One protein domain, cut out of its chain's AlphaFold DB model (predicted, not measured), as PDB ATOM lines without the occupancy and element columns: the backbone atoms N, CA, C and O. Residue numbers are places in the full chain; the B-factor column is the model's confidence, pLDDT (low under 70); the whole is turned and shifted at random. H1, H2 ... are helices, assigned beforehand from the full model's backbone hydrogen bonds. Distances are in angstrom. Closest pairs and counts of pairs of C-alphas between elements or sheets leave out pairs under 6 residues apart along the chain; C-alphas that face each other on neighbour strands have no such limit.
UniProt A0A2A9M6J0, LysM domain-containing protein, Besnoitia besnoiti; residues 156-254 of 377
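What this domain is: This is residues 156 to 254 of the 377 residues of the protein "LysM domain-containing protein" of Besnoitia besnoiti (UniProt A0A2A9M6J0). What shape do these atoms make? A long helix, H5, makes a projecting arm: residues 236 to 254, of which 236 to 253 belong to H5, stick out from a compact body of helices, while residues 156 to 161 of H1 stick out at the opposite end. In the body the short H2 and H4 run nearly parallel, H3 crosses H2 slantwise, and H1 packs steeply on H2. What is it made of, and how large is it? The printed part has 99 residues with five named helices, H1 to H5 in order, and no named strand: all helix. It is loose, with a radius of gyration of the C-alphas of 17.2 A, and spans 66 by 22 by 17 A.

Where its parts are: Where is the longest helix? H5, residues 227 to 253, runs 39.3 A from C-alpha 227 at (63.992, 142.051, 105.098) to C-alpha 253 at (27.996, 135.501, 90.833). Where are the others? H1 is residues 156 to 174, 26.8 A long, from C-alpha 156 at (90.400, 144.888, 94.321). H2 is residues 178 to 187, H3 residues 192 to 209, 25.2 A long, and H4 residues 213 to 221.

How they stand to each other: What does H5 touch? With residues 227 to 234 alone it touches H4, about perpendicular at 74 degrees; the closest C-alphas, Tyr 219 and Ala 230, are 5.2 A apart. What does H2 touch? It touches H3 at a steep tilt of 53 degrees, closest C-alphas Gln 184 and Ala 195, 5.2 A. H1 touches H2 with residues 163 to 171 alone, closest C-alphas Val 167 and Ala 181, 5.7 A. Are the backbones complete? Each O i to N i+4 pair is within hydrogen-bond range in H1, H2, H3 and H4, and 22 of 23 in H5.

The domain as a whole: How far does it reach? The two farthest C-alphas, His 158 and Ala 254, are 66.1 A apart. Is anything broken or uncertain? The printed part has no cut, its four links are tight, and no printed residue is under pLDDT 70.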
ATOM      1  N   LEU A 156      91.600 145.463  94.923       78.50
ATOM      2  CA  LEU A 156      90.400 144.888  94.321       78.50
ATOM      3  C   LEU A 156      90.322 143.368  94.543       78.50
ATOM      4  O   LEU A 156      89.276 142.884  94.956       78.50
ATOM      5  N   VAL A 157      91.423 142.640  94.331       83.25
ATOM      6  CA  VAL A 157      91.530 141.185  94.542       83.25
ATOM      7  C   VAL A 157      91.413 140.845  96.028       83.25
ATOM      8  O   VAL A 157      90.675 139.933  96.390       83.25
ATOM      9  N   HIS A 158      92.047 141.627  96.908       83.75
ATOM     10  CA  HIS A 158      91.848 141.495  98.355       83.75
ATOM     11  C   HIS A 158      90.372 141.692  98.758       83.75
ATOM     12  O   HIS A 158      89.830 140.903  99.533       83.75
ATOM     13  N   ARG A 159      89.682 142.701  98.202       82.00
ATOM     14  CA  ARG A 159      88.260 142.968  98.493       82.00
ATOM     15  C   ARG A 159      87.306 141.921  97.904       82.00
ATOM     16  O   ARG A 159      86.318 141.578  98.560       82.00
ATOM     17  N   THR A 160      87.577 141.372  96.719       86.56
ATOM     18  CA  THR A 160      86.754 140.289  96.146       86.56
ATOM     19  C   THR A 160      86.994 138.954  96.849       86.56
ATOM     20  O   THR A 160      86.027 138.246  97.116       86.56
ATOM     21  N   ALA A 161      88.230 138.644  97.253       88.88
ATOM     22  CA  ALA A 161      88.523 137.483  98.095       88.88
ATOM     23  C   ALA A 161      87.834 137.593  99.466       88.88
ATOM     24  O   ALA A 161      87.151 136.662  99.890       88.88
ATOM     25  N   HIS A 162      87.922 138.753 100.125       89.44
ATOM     26  CA  HIS A 162      87.257 138.995 101.409       89.44
ATOM     27  C   HIS A 162      85.729 138.855 101.314       89.44
ATOM     28  O   HIS A 162      85.121 138.157 102.124       89.44
ATOM     29  N   THR A 163      85.089 139.453 100.303       90.31
ATOM     30  CA  THR A 163      83.632 139.298 100.123       90.31
ATOM     31  C   THR A 163      83.240 137.867  99.748       90.31
ATOM     32  O   THR A 163      82.233 137.383 100.258       90.31
ATOM     33  N   ALA A 164      84.043 137.140  98.961       91.31
ATOM     34  CA  ALA A 164      83.822 135.717  98.698       91.31
ATOM     35  C   ALA A 164      83.898 134.869  99.983       91.31
ATOM     36  O   ALA A 164      82.995 134.072 100.232       91.31
ATOM     37  N   MET A 165      84.900 135.092 100.843       93.25
ATOM     38  CA  MET A 165      85.015 134.414 102.142       93.25
ATOM     39  C   MET A 165      83.815 134.697 103.058       93.25
ATOM     40  O   MET A 165      83.314 133.777 103.706       93.25
ATOM     41  N   LEU A 166      83.317 135.940 103.093       92.81
ATOM     42  CA  LEU A 166      82.112 136.285 103.857       92.81
ATOM     43  C   LEU A 166      80.855 135.602 103.299       92.81
ATOM     44  O   LEU A 166      80.062 135.073 104.077       92.81
ATOM     45  N   VAL A 167      80.686 135.556 101.972       94.50
ATOM     46  CA  VAL A 167      79.582 134.828 101.322       94.50
ATOM     47  C   VAL A 167      79.636 133.347 101.685       94.50
ATOM     48  O   VAL A 167      78.638 132.799 102.145       94.50
ATOM     49  N   GLU A 168      80.793 132.695 101.544       92.88
ATOM     50  CA  GLU A 168      80.939 131.286 101.913       92.88
ATOM     51  C   GLU A 168      80.674 131.035 103.404       92.88
ATOM     52  O   GLU A 168      80.095 130.006 103.755       92.88
ATOM     53  N   ALA A 169      81.068 131.955 104.290       91.69
ATOM     54  CA  ALA A 169      80.790 131.846 105.718       91.69
ATOM     55  C   ALA A 169      79.281 131.904 106.017       91.69
ATOM     56  O   ALA A 169      78.797 131.088 106.801       91.69
ATOM     57  N   LEU A 170      78.530 132.803 105.367       92.56
ATOM     58  CA  LEU A 170      77.067 132.864 105.486       92.56
ATOM     59  C   LEU A 170      76.399 131.592 104.942       92.56
ATOM     60  O   LEU A 170      75.572 130.994 105.630       92.56
ATOM     61  N   VAL A 171      76.798 131.141 103.748       94.62
ATOM     62  CA  VAL A 171      76.261 129.931 103.102       94.62
ATOM     63  C   VAL A 171      76.510 128.690 103.971       94.62
ATOM     64  O   VAL A 171      75.586 127.917 104.211       94.62
ATOM     65  N   ARG A 172      77.727 128.515 104.513       91.69
ATOM     66  CA  ARG A 172      78.078 127.368 105.376       91.69
ATOM     67  C   ARG A 172      77.384 127.376 106.741       91.69
ATOM     68  O   ARG A 172      77.172 126.303 107.294       91.69
ATOM     69  N   GLN A 173      77.084 128.547 107.306       90.69
ATOM     70  CA  GLN A 173      76.497 128.653 108.651       90.69
ATOM     71  C   GLN A 173      74.970 128.638 108.636       90.69
ATOM     72  O   GLN A 173      74.360 127.963 109.458       90.69
ATOM     73  N   GLU A 174      74.357 129.370 107.705       89.94
ATOM     74  CA  GLU A 174      72.906 129.576 107.674       89.94
ATOM     75  C   GLU A 174      72.208 128.734 106.593       89.94
ATOM     76  O   GLU A 174      70.981 128.650 106.581       89.94
ATOM     77  N   GLY A 175      72.960 128.075 105.701       87.00
ATOM     78  CA  GLY A 175      72.423 127.206 104.644       87.00
ATOM     79  C   GLY A 175      71.583 127.945 103.600       87.00
ATOM     80  O   GLY A 175      70.624 127.382 103.082       87.00
ATOM     81  N   VAL A 176      71.909 129.213 103.346       89.38
ATOM     82  CA  VAL A 176      71.201 130.111 102.419       89.38
ATOM     83  C   VAL A 176      71.883 130.112 101.050       89.38
ATOM     84  O   VAL A 176      73.094 129.913 100.965       89.38
ATOM     85  N   ASP A 177      71.118 130.348  99.981       92.19
ATOM     86  CA  ASP A 177      71.650 130.415  98.618       92.19
ATOM     87  C   ASP A 177      72.744 131.491  98.432       92.19
ATOM     88  O   ASP A 177      72.714 132.574  99.025       92.19
ATOM     89  N   VAL A 178      73.698 131.199  97.543       93.38
ATOM     90  CA  VAL A 178      74.875 132.032  97.257       93.38
ATOM     91  C   VAL A 178      74.491 133.404  96.687       93.38
ATOM     92  O   VAL A 178      75.149 134.398  97.001       93.38
ATOM     93  N   THR A 179      73.439 133.495  95.866       93.50
ATOM     94  CA  THR A 179      72.982 134.773  95.288       93.50
ATOM     95  C   THR A 179      72.342 135.665  96.349       93.50
ATOM     96  O   THR A 179      72.639 136.858  96.416       93.50
ATOM     97  N   LEU A 180      71.557 135.073  97.248       92.69
ATOM     98  CA  LEU A 180      70.896 135.757  98.356       92.69
ATOM     99  C   LEU A 180      71.891 136.215  99.433       92.69
ATOM    100  O   LEU A 180      71.816 137.358  99.888       92.69
ATOM    101  N   ALA A 181      72.883 135.386  99.773       93.50
ATOM    102  CA  ALA A 181      73.983 135.775 100.660       93.50
ATOM    103  C   ALA A 181      74.824 136.930 100.075       93.50
ATOM    104  O   ALA A 181      75.195 137.858 100.799       93.50
ATOM    105  N   ARG A 182      75.082 136.924  98.755       93.38
ATOM    106  CA  ARG A 182      75.739 138.039  98.041       93.38
ATOM    107  C   ARG A 182      74.904 139.318  98.076       93.38
ATOM    108  O   ARG A 182      75.455 140.378  98.364       93.38
ATOM    109  N   ALA A 183      73.599 139.224  97.822       91.62
ATOM    110  CA  ALA A 183      72.695 140.370  97.856       91.62
ATOM    111  C   ALA A 183      72.650 141.018  99.250       91.62
ATOM    112  O   ALA A 183      72.832 142.228  99.365       91.62
ATOM    113  N   GLN A 184      72.507 140.226 100.318       92.19
ATOM    114  CA  GLN A 184      72.491 140.750 101.690       92.19
ATOM    115  C   GLN A 184      73.822 141.402 102.096       92.19
ATOM    116  O   GLN A 184      73.826 142.492 102.669       92.19
ATOM    117  N   LEU A 185      74.965 140.809 101.732       93.31
ATOM    118  CA  LEU A 185      76.268 141.450 101.948       93.31
ATOM    119  C   LEU A 185      76.419 142.769 101.173       93.31
ATOM    120  O   LEU A 185      77.044 143.693 101.696       93.31
ATOM    121  N   ALA A 186      75.827 142.893  99.980       91.50
ATOM    122  CA  ALA A 186      75.805 144.147  99.230       91.50
ATOM    123  C   ALA A 186      74.923 145.212  99.914       91.50
ATOM    124  O   ALA A 186      75.420 146.294 100.222       91.50
ATOM    125  N   PHE A 187      73.662 144.897 100.240       92.44
ATOM    126  CA  PHE A 187      72.745 145.829 100.919       92.44
ATOM    127  C   PHE A 187      73.279 146.319 102.274       92.44
ATOM    128  O   PHE A 187      73.049 147.463 102.664       92.44
ATOM    129  N   ARG A 188      74.024 145.476 103.000       92.19
ATOM    130  CA  ARG A 188      74.618 145.827 104.300       92.19
ATOM    131  C   ARG A 188      76.045 146.381 104.209       92.19
ATOM    132  O   ARG A 188      76.714 146.471 105.238       92.19
ATOM    133  N   ASN A 189      76.522 146.772 103.022       89.50
ATOM    134  CA  ASN A 189      77.865 147.330 102.793       89.50
ATOM    135  C   ASN A 189      79.006 146.465 103.383       89.50
ATOM    136  O   ASN A 189      79.980 146.982 103.928       89.50
ATOM    137  N   GLY A 190      78.869 145.138 103.321       87.31
ATOM    138  CA  GLY A 190      79.839 144.174 103.852       87.31
ATOM    139  C   GLY A 190      79.704 143.829 105.343       87.31
ATOM    140  O   GLY A 190      80.493 143.023 105.833       87.31
ATOM    141  N   ASN A 191      78.719 144.371 106.075       91.38
ATOM    142  CA  ASN A 191      78.492 144.031 107.488       91.38
ATOM    143  C   ASN A 191      77.945 142.600 107.651       91.38
ATOM    144  O   ASN A 191      76.733 142.371 107.657       91.38
ATOM    145  N   ALA A 192      78.857 141.639 107.806       89.31
ATOM    146  CA  ALA A 192      78.559 140.208 107.826       89.31
ATOM    147  C   ALA A 192      77.581 139.774 108.931       89.31
ATOM    148  O   ALA A 192      76.776 138.878 108.702       89.31
ATOM    149  N   ASP A 193      77.612 140.394 110.113       91.19
ATOM    150  CA  ASP A 193      76.741 139.995 111.230       91.19
ATOM    151  C   ASP A 193      75.283 140.421 111.031       91.19
ATOM    152  O   ASP A 193      74.369 139.652 111.333       91.19
ATOM    153  N   VAL A 194      75.066 141.603 110.444       92.25
ATOM    154  CA  VAL A 194      73.729 142.071 110.051       92.25
ATOM    155  C   VAL A 194      73.206 141.197 108.911       92.25
ATOM    156  O   VAL A 194      72.139 140.606 109.046       92.25
ATOM    157  N   ALA A 195      74.019 140.984 107.867       93.44
ATOM    158  CA  ALA A 195      73.679 140.093 106.757       93.44
ATOM    159  C   ALA A 195      73.366 138.651 107.217       93.44
ATOM    160  O   ALA A 195      72.507 137.996 106.633       93.44
ATOM    161  N   ARG A 196      73.994 138.154 108.295       92.62
ATOM    162  CA  ARG A 196      73.683 136.840 108.892       92.62
ATOM    163  C   ARG A 196      72.328 136.817 109.596       92.62
ATOM    164  O   ARG A 196      71.587 135.846 109.455       92.62
ATOM    165  N   ALA A 197      71.990 137.871 110.339       93.56
ATOM    166  CA  ALA A 197      70.672 138.014 110.958       93.56
ATOM    167  C   ALA A 197      69.562 138.123 109.895       93.56
ATOM    168  O   ALA A 197      68.532 137.457 110.013       93.56
ATOM    169  N   ASP A 198      69.815 138.878 108.825       93.25
ATOM    170  CA  ASP A 198      68.945 138.980 107.652       93.25
ATOM    171  C   ASP A 198      68.768 137.622 106.951       93.25
ATOM    172  O   ASP A 198      67.640 137.184 106.740       93.25
ATOM    173  N   CYS A 199      69.856 136.897 106.661       93.12
ATOM    174  CA  CYS A 199      69.805 135.555 106.068       93.12
ATOM    175  C   CYS A 199      68.985 134.560 106.910       93.12
ATOM    176  O   CYS A 199      68.231 133.774 106.340       93.12
ATOM    177  N   ARG A 200      69.069 134.613 108.248       93.19
ATOM    178  CA  ARG A 200      68.236 133.785 109.146       93.19
ATOM    179  C   ARG A 200      66.750 134.103 109.041       93.19
ATOM    180  O   ARG A 200      65.932 133.185 109.025       93.19
ATOM    181  N   LEU A 201      66.401 135.389 108.989       92.81
ATOM    182  CA  LEU A 201      65.018 135.831 108.823       92.81
ATOM    183  C   LEU A 201      64.474 135.405 107.457       92.81
ATOM    184  O   LEU A 201      63.417 134.788 107.402       92.81
ATOM    185  N   VAL A 202      65.224 135.648 106.378       92.06
ATOM    186  CA  VAL A 202      64.810 135.258 105.024       92.06
ATOM    187  C   VAL A 202      64.648 133.743 104.900       92.06
ATOM    188  O   VAL A 202      63.619 133.306 104.396       92.06
ATOM    189  N   ARG A 203      65.591 132.935 105.408       91.50
ATOM    190  CA  ARG A 203      65.464 131.470 105.376       91.50
ATOM    191  C   ARG A 203      64.208 130.995 106.098       91.50
ATOM    192  O   ARG A 203      63.437 130.227 105.538       91.50
ATOM    193  N   ARG A 204      63.957 131.514 107.303       91.94
ATOM    194  CA  ARG A 204      62.735 131.206 108.053       91.94
ATOM    195  C   ARG A 204      61.466 131.536 107.255       91.94
ATOM    196  O   ARG A 204      60.445 130.899 107.468       91.94
ATOM    197  N   TRP A 205      61.502 132.520 106.361       87.81
ATOM    198  CA  TRP A 205      60.347 132.885 105.539       87.81
ATOM    199  C   TRP A 205      60.228 132.090 104.245       87.81
ATOM    200  O   TRP A 205      59.110 131.897 103.784       87.81
ATOM    201  N   GLN A 206      61.338 131.580 103.708       91.19
ATOM    202  CA  GLN A 206      61.304 130.504 102.714       91.19
ATOM    203  C   GLN A 206      60.609 129.279 103.325       91.19
ATOM    204  O   GLN A 206      59.640 128.788 102.760       91.19
ATOM    205  N   ASP A 207      61.008 128.884 104.540       89.12
ATOM    206  CA  ASP A 207      60.401 127.766 105.275       89.12
ATOM    207  C   ASP A 207      58.924 128.020 105.692       89.12
ATOM    208  O   ASP A 207      58.165 127.068 105.866       89.12
ATOM    209  N   GLU A 208      58.497 129.281 105.888       90.00
ATOM    210  CA  GLU A 208      57.117 129.645 106.288       90.00
ATOM    211  C   GLU A 208      56.147 129.877 105.113       90.00
ATOM    212  O   GLU A 208      54.939 129.795 105.333       90.00
ATOM    213  N   LEU A 209      56.635 130.224 103.913       85.56
ATOM    214  CA  LEU A 209      55.803 130.691 102.786       85.56
ATOM    215  C   LEU A 209      56.089 129.976 101.444       85.56
ATOM    216  O   LEU A 209      55.412 130.266 100.464       85.56
ATOM    217  N   ASP A 210      57.068 129.064 101.386       87.44
ATOM    218  CA  ASP A 210      57.472 128.282 100.192       87.44
ATOM    219  C   ASP A 210      57.859 129.135  98.956       87.44
ATOM    220  O   ASP A 210      57.725 128.727  97.803       87.44
ATOM    221  N   VAL A 211      58.347 130.360  99.198       88.94
ATOM    222  CA  VAL A 211      58.670 131.351  98.153       88.94
ATOM    223  C   VAL A 211      60.092 131.178  97.619       88.94
ATOM    224  O   VAL A 211      61.052 130.980  98.374       88.94
ATOM    225  N   THR A 212      60.259 131.319  96.304       92.44
ATOM    226  CA  THR A 212      61.546 131.082  95.648       92.44
ATOM    227  C   THR A 212      62.551 132.220  95.877       92.44
ATOM    228  O   THR A 212      62.209 133.392  96.064       92.44
ATOM    229  N   THR A 213      63.846 131.889  95.820       91.94
ATOM    230  CA  THR A 213      64.949 132.861  95.930       91.94
ATOM    231  C   THR A 213      64.822 134.088  95.002       91.94
ATOM    232  O   THR A 213      65.020 135.196  95.506       91.94
ATOM    233  N   PRO A 214      64.499 133.979  93.690       92.75
ATOM    234  CA  PRO A 214      64.367 135.158  92.826       92.75
ATOM    235  C   PRO A 214      63.193 136.078  93.196       92.75
ATOM    236  O   PRO A 214      63.336 137.294  93.093       92.75
ATOM    237  N   GLU A 215      62.065 135.542  93.669       92.50
ATOM    238  CA  GLU A 215      60.917 136.350  94.116       92.50
ATOM    239  C   GLU A 215      61.277 137.155  95.371       92.50
ATOM    240  O   GLU A 215      61.074 138.368  95.433       92.50
ATOM    241  N   ILE A 216      61.927 136.504  96.338       92.56
ATOM    242  CA  ILE A 216      62.462 137.159  97.537       92.56
ATOM    243  C   ILE A 216      63.487 138.241  97.176       92.56
ATOM    244  O   ILE A 216      63.451 139.333  97.741       92.56
ATOM    245  N   LEU A 217      64.382 137.980  96.216       94.00
ATOM    246  CA  LEU A 217      65.341 138.977  95.736       94.00
ATOM    247  C   LEU A 217      64.650 140.185  95.085       94.00
ATOM    248  O   LEU A 217      65.095 141.314  95.306       94.00
ATOM    249  N   ALA A 218      63.545 139.982  94.360       94.25
ATOM    250  CA  ALA A 218      62.739 141.078  93.828       94.25
ATOM    251  C   ALA A 218      62.180 141.957  94.964       94.25
ATOM    252  O   ALA A 218      62.472 143.156  95.000       94.25
ATOM    253  N   TYR A 219      61.486 141.372  95.950       93.88
ATOM    254  CA  TYR A 219      60.945 142.123  97.093       93.88
ATOM    255  C   TYR A 219      62.030 142.805  97.941       93.88
ATOM    256  O   TYR A 219      61.813 143.922  98.413       93.88
ATOM    257  N   LEU A 220      63.205 142.187  98.114       94.12
ATOM    258  CA  LEU A 220      64.345 142.807  98.799       94.12
ATOM    259  C   LEU A 220      64.910 144.000  98.017       94.12
ATOM    260  O   LEU A 220      65.213 145.025  98.626       94.12
ATOM    261  N   SER A 221      65.013 143.905  96.687       93.94
ATOM    262  CA  SER A 221      65.526 144.993  95.839       93.94
ATOM    263  C   SER A 221      64.639 146.243  95.854       93.94
ATOM    264  O   SER A 221      65.155 147.355  95.880       93.94
ATOM    265  N   VAL A 222      63.317 146.068  95.943       96.38
ATOM    266  CA  VAL A 222      62.330 147.159  96.082       96.38
ATOM    267  C   VAL A 222      62.356 147.791  97.487       96.38
ATOM    268  O   VAL A 222      61.807 148.871  97.709       96.38
ATOM    269  N   ASN A 223      62.998 147.134  98.456       93.56
ATOM    270  CA  ASN A 223      62.999 147.528  99.863       93.56
ATOM    271  C   ASN A 223      64.397 147.781 100.440       93.56
ATOM    272  O   ASN A 223      64.561 147.723 101.654       93.56
ATOM    273  N   ASP A 224      65.386 148.088  99.595       90.75
ATOM    274  CA  ASP A 224      66.753 148.456 100.006       90.75
ATOM    275  C   ASP A 224      67.462 147.366 100.848       90.75
ATOM    276  O   ASP A 224      68.338 147.645 101.669       90.75
ATOM    277  N   GLY A 225      67.047 146.106 100.683       89.19
ATOM    278  CA  GLY A 225      67.483 144.983 101.513       89.19
ATOM    279  C   GLY A 225      66.852 144.925 102.909       89.19
ATOM    280  O   GLY A 225      67.233 144.064 103.700       89.19
ATOM    281  N   ASP A 226      65.888 145.790 103.247       92.69
ATOM    282  CA  ASP A 226      65.080 145.640 104.460       92.69
ATOM    283  C   ASP A 226      64.147 144.431 104.331       92.69
ATOM    284  O   ASP A 226      63.041 144.478 103.788       92.69
ATOM    285  N   VAL A 227      64.646 143.335 104.891       92.00
ATOM    286  CA  VAL A 227      63.992 142.051 105.098       92.00
ATOM    287  C   VAL A 227      62.592 142.232 105.711       92.00
ATOM    288  O   VAL A 227      61.603 141.785 105.128       92.00
ATOM    289  N   VAL A 228      62.446 142.958 106.826       92.69
ATOM    290  CA  VAL A 228      61.151 143.132 107.523       92.69
ATOM    291  C   VAL A 228      60.144 143.887 106.658       92.69
ATOM    292  O   VAL A 228      58.970 143.509 106.592       92.69
ATOM    293  N   LYS A 229      60.593 144.926 105.955       94.75
ATOM    294  CA  LYS A 229      59.764 145.699 105.023       94.75
ATOM    295  C   LYS A 229      59.342 144.861 103.806       94.75
ATOM    296  O   LYS A 229      58.172 144.912 103.432       94.75
ATOM    297  N   ALA A 230      60.238 144.036 103.259       94.75
ATOM    298  CA  ALA A 230      59.975 143.160 102.113       94.75
ATOM    299  C   ALA A 230      58.858 142.131 102.379       94.75
ATOM    300  O   ALA A 230      57.899 142.065 101.610       94.75
ATOM    301  N   ARG A 231      58.895 141.392 103.501       93.50
ATOM    302  CA  ARG A 231      57.807 140.450 103.864       93.50
ATOM    303  C   ARG A 231      56.477 141.159 104.104       93.50
ATOM    304  O   ARG A 231      55.432 140.646 103.723       93.50
ATOM    305  N   ASN A 232      56.509 142.353 104.696       94.12
ATOM    306  CA  ASN A 232      55.311 143.167 104.917       94.12
ATOM    307  C   ASN A 232      54.746 143.809 103.633       94.12
ATOM    308  O   ASN A 232      53.640 144.350 103.686       94.12
ATOM    309  N   ALA A 233      55.480 143.787 102.516       94.12
ATOM    310  CA  ALA A 233      54.949 144.081 101.186       94.12
ATOM    311  C   ALA A 233      54.308 142.822 100.584       94.12
ATOM    312  O   ALA A 233      53.116 142.827 100.307       94.12
ATOM    313  N   MET A 234      55.051 141.712 100.527       90.94
ATOM    314  CA  MET A 234      54.588 140.442  99.950       90.94
ATOM    315  C   MET A 234      53.276 139.927 100.576       90.94
ATOM    316  O   MET A 234      52.351 139.565  99.855       90.94
ATOM    317  N   LEU A 235      53.136 139.999 101.907       91.69
ATOM    318  CA  LEU A 235      51.897 139.628 102.615       91.69
ATOM    319  C   LEU A 235      50.694 140.540 102.288       91.69
ATOM    320  O   LEU A 235      49.551 140.132 102.470       91.69
ATOM    321  N   LYS A 236      50.925 141.781 101.837       93.69
ATOM    322  CA  LYS A 236      49.852 142.679 101.371       93.69
ATOM    323  C   LYS A 236      49.477 142.394  99.927       93.69
ATOM    324  O   LYS A 236      48.307 142.519  99.589       93.69
ATOM    325  N   ASP A 237      50.441 141.999  99.106       92.75
ATOM    326  CA  ASP A 237      50.185 141.633  97.717       92.75
ATOM    327  C   ASP A 237      49.394 140.310  97.651       92.75
ATOM    328  O   ASP A 237      48.445 140.214  96.877       92.75
ATOM    329  N   GLU A 238      49.647 139.351  98.557       91.50
ATOM    330  CA  GLU A 238      48.754 138.197  98.780       91.50
ATOM    331  C   GLU A 238      47.329 138.613  99.181       91.50
ATOM    332  O   GLU A 238      46.357 138.136  98.595       91.50
ATOM    333  N   GLN A 239      47.185 139.510 100.166       94.44
ATOM    334  CA  GLN A 239      45.874 140.007 100.613       94.44
ATOM    335  C   GLN A 239      45.127 140.713  99.474       94.44
ATOM    336  O   GLN A 239      43.946 140.454  99.254       94.44
ATOM    337  N   TRP A 240      45.821 141.548  98.701       94.94
ATOM    338  CA  TRP A 240      45.254 142.245  97.554       94.94
ATOM    339  C   TRP A 240      44.827 141.279  96.441       94.94
ATOM    340  O   TRP A 240      43.754 141.456  95.865       94.94
ATOM    341  N   LEU A 241      45.609 140.229  96.162       93.75
ATOM    342  CA  LEU A 241      45.229 139.177  95.212       93.75
ATOM    343  C   LEU A 241      43.984 138.410  95.679       93.75
ATOM    344  O   LEU A 241      43.088 138.163  94.871       93.75
ATOM    345  N   GLN A 242      43.877 138.098  96.975       94.12
ATOM    346  CA  GLN A 242      42.675 137.486  97.554       94.12
ATOM    347  C   GLN A 242      41.453 138.413  97.419       94.12
ATOM    348  O   GLN A 242      40.405 137.966  96.950       94.12
ATOM    349  N   GLU A 243      41.593 139.710  97.718       95.06
ATOM    350  CA  GLU A 243      40.540 140.714  97.498       95.06
ATOM    351  C   GLU A 243      40.136 140.829  96.017       95.06
ATOM    352  O   GLU A 243      38.941 140.900  95.713       95.06
ATOM    353  N   GLN A 244      41.092 140.807  95.076       95.62
ATOM    354  CA  GLN A 244      40.781 140.801  93.640       95.62
ATOM    355  C   GLN A 244      40.028 139.531  93.242       95.62
ATOM    356  O   GLN A 244      39.015 139.615  92.542       95.62
ATOM    357  N   GLU A 245      40.466 138.355  93.690       94.25
ATOM    358  CA  GLU A 245      39.758 137.106  93.416       94.25
ATOM    359  C   GLU A 245      38.340 137.114  93.993       94.25
ATOM    360  O   GLU A 245      37.404 136.709  93.303       94.25
ATOM    361  N   GLU A 246      38.125 137.618  95.206       93.38
ATOM    362  CA  GLU A 246      36.783 137.755  95.776       93.38
ATOM    363  C   GLU A 246      35.925 138.784  95.031       93.38
ATOM    364  O   GLU A 246      34.756 138.504  94.745       93.38
ATOM    365  N   ALA A 247      36.492 139.912  94.598       92.50
ATOM    366  CA  ALA A 247      35.820 140.870  93.721       92.50
ATOM    367  C   ALA A 247      35.448 140.246  92.359       92.50
ATOM    368  O   ALA A 247      34.345 140.462  91.848       92.50
ATOM    369  N   HIS A 248      36.312 139.409  91.779       93.38
ATOM    370  CA  HIS A 248      36.027 138.677  90.543       93.38
ATOM    371  C   HIS A 248      34.960 137.588  90.745       93.38
ATOM    372  O   HIS A 248      34.016 137.510  89.953       93.38
ATOM    373  N   ARG A 249      35.044 136.789  91.818       92.44
ATOM    374  CA  ARG A 249      34.073 135.735  92.176       92.44
ATOM    375  C   ARG A 249      32.689 136.324  92.472       92.44
ATOM    376  O   ARG A 249      31.684 135.804  91.985       92.44
ATOM    377  N   THR A 250      32.613 137.421  93.228       91.25
ATOM    378  CA  THR A 250      31.348 138.121  93.521       91.25
ATOM    379  C   THR A 250      30.765 138.768  92.268       91.25
ATOM    380  O   THR A 250      29.589 138.557  91.980       91.25
ATOM    381  N   ARG A 251      31.574 139.448  91.444       88.88
ATOM    382  CA  ARG A 251      31.132 140.018  90.157       88.88
ATOM    383  C   ARG A 251      30.694 138.954  89.145       88.88
ATOM    384  O   ARG A 251      29.804 139.223  88.340       88.88
ATOM    385  N   ALA A 252      31.272 137.752  89.188       83.62
ATOM    386  CA  ALA A 252      30.818 136.607  88.403       83.62
ATOM    387  C   ALA A 252      29.460 136.078  88.899       83.62
ATOM    388  O   ALA A 252      28.555 135.904  88.089       83.62
ATOM    389  N   ARG A 253      29.280 135.904  90.218       80.19
ATOM    390  CA  ARG A 253      27.996 135.501  90.833       80.19
ATOM    391  C   ARG A 253      26.884 136.546  90.656       80.19
ATOM    392  O   ARG A 253      25.719 136.178  90.566       80.19
ATOM    393  N   ALA A 254      27.235 137.830  90.585       75.12
ATOM    394  CA  ALA A 254      26.301 138.942  90.400       75.12
ATOM    395  C   ALA A 254      25.891 139.189  88.933       75.12
ATOM    396  O   ALA A 254      25.064 140.065  88.674       75.12
TER     397      ALA A 254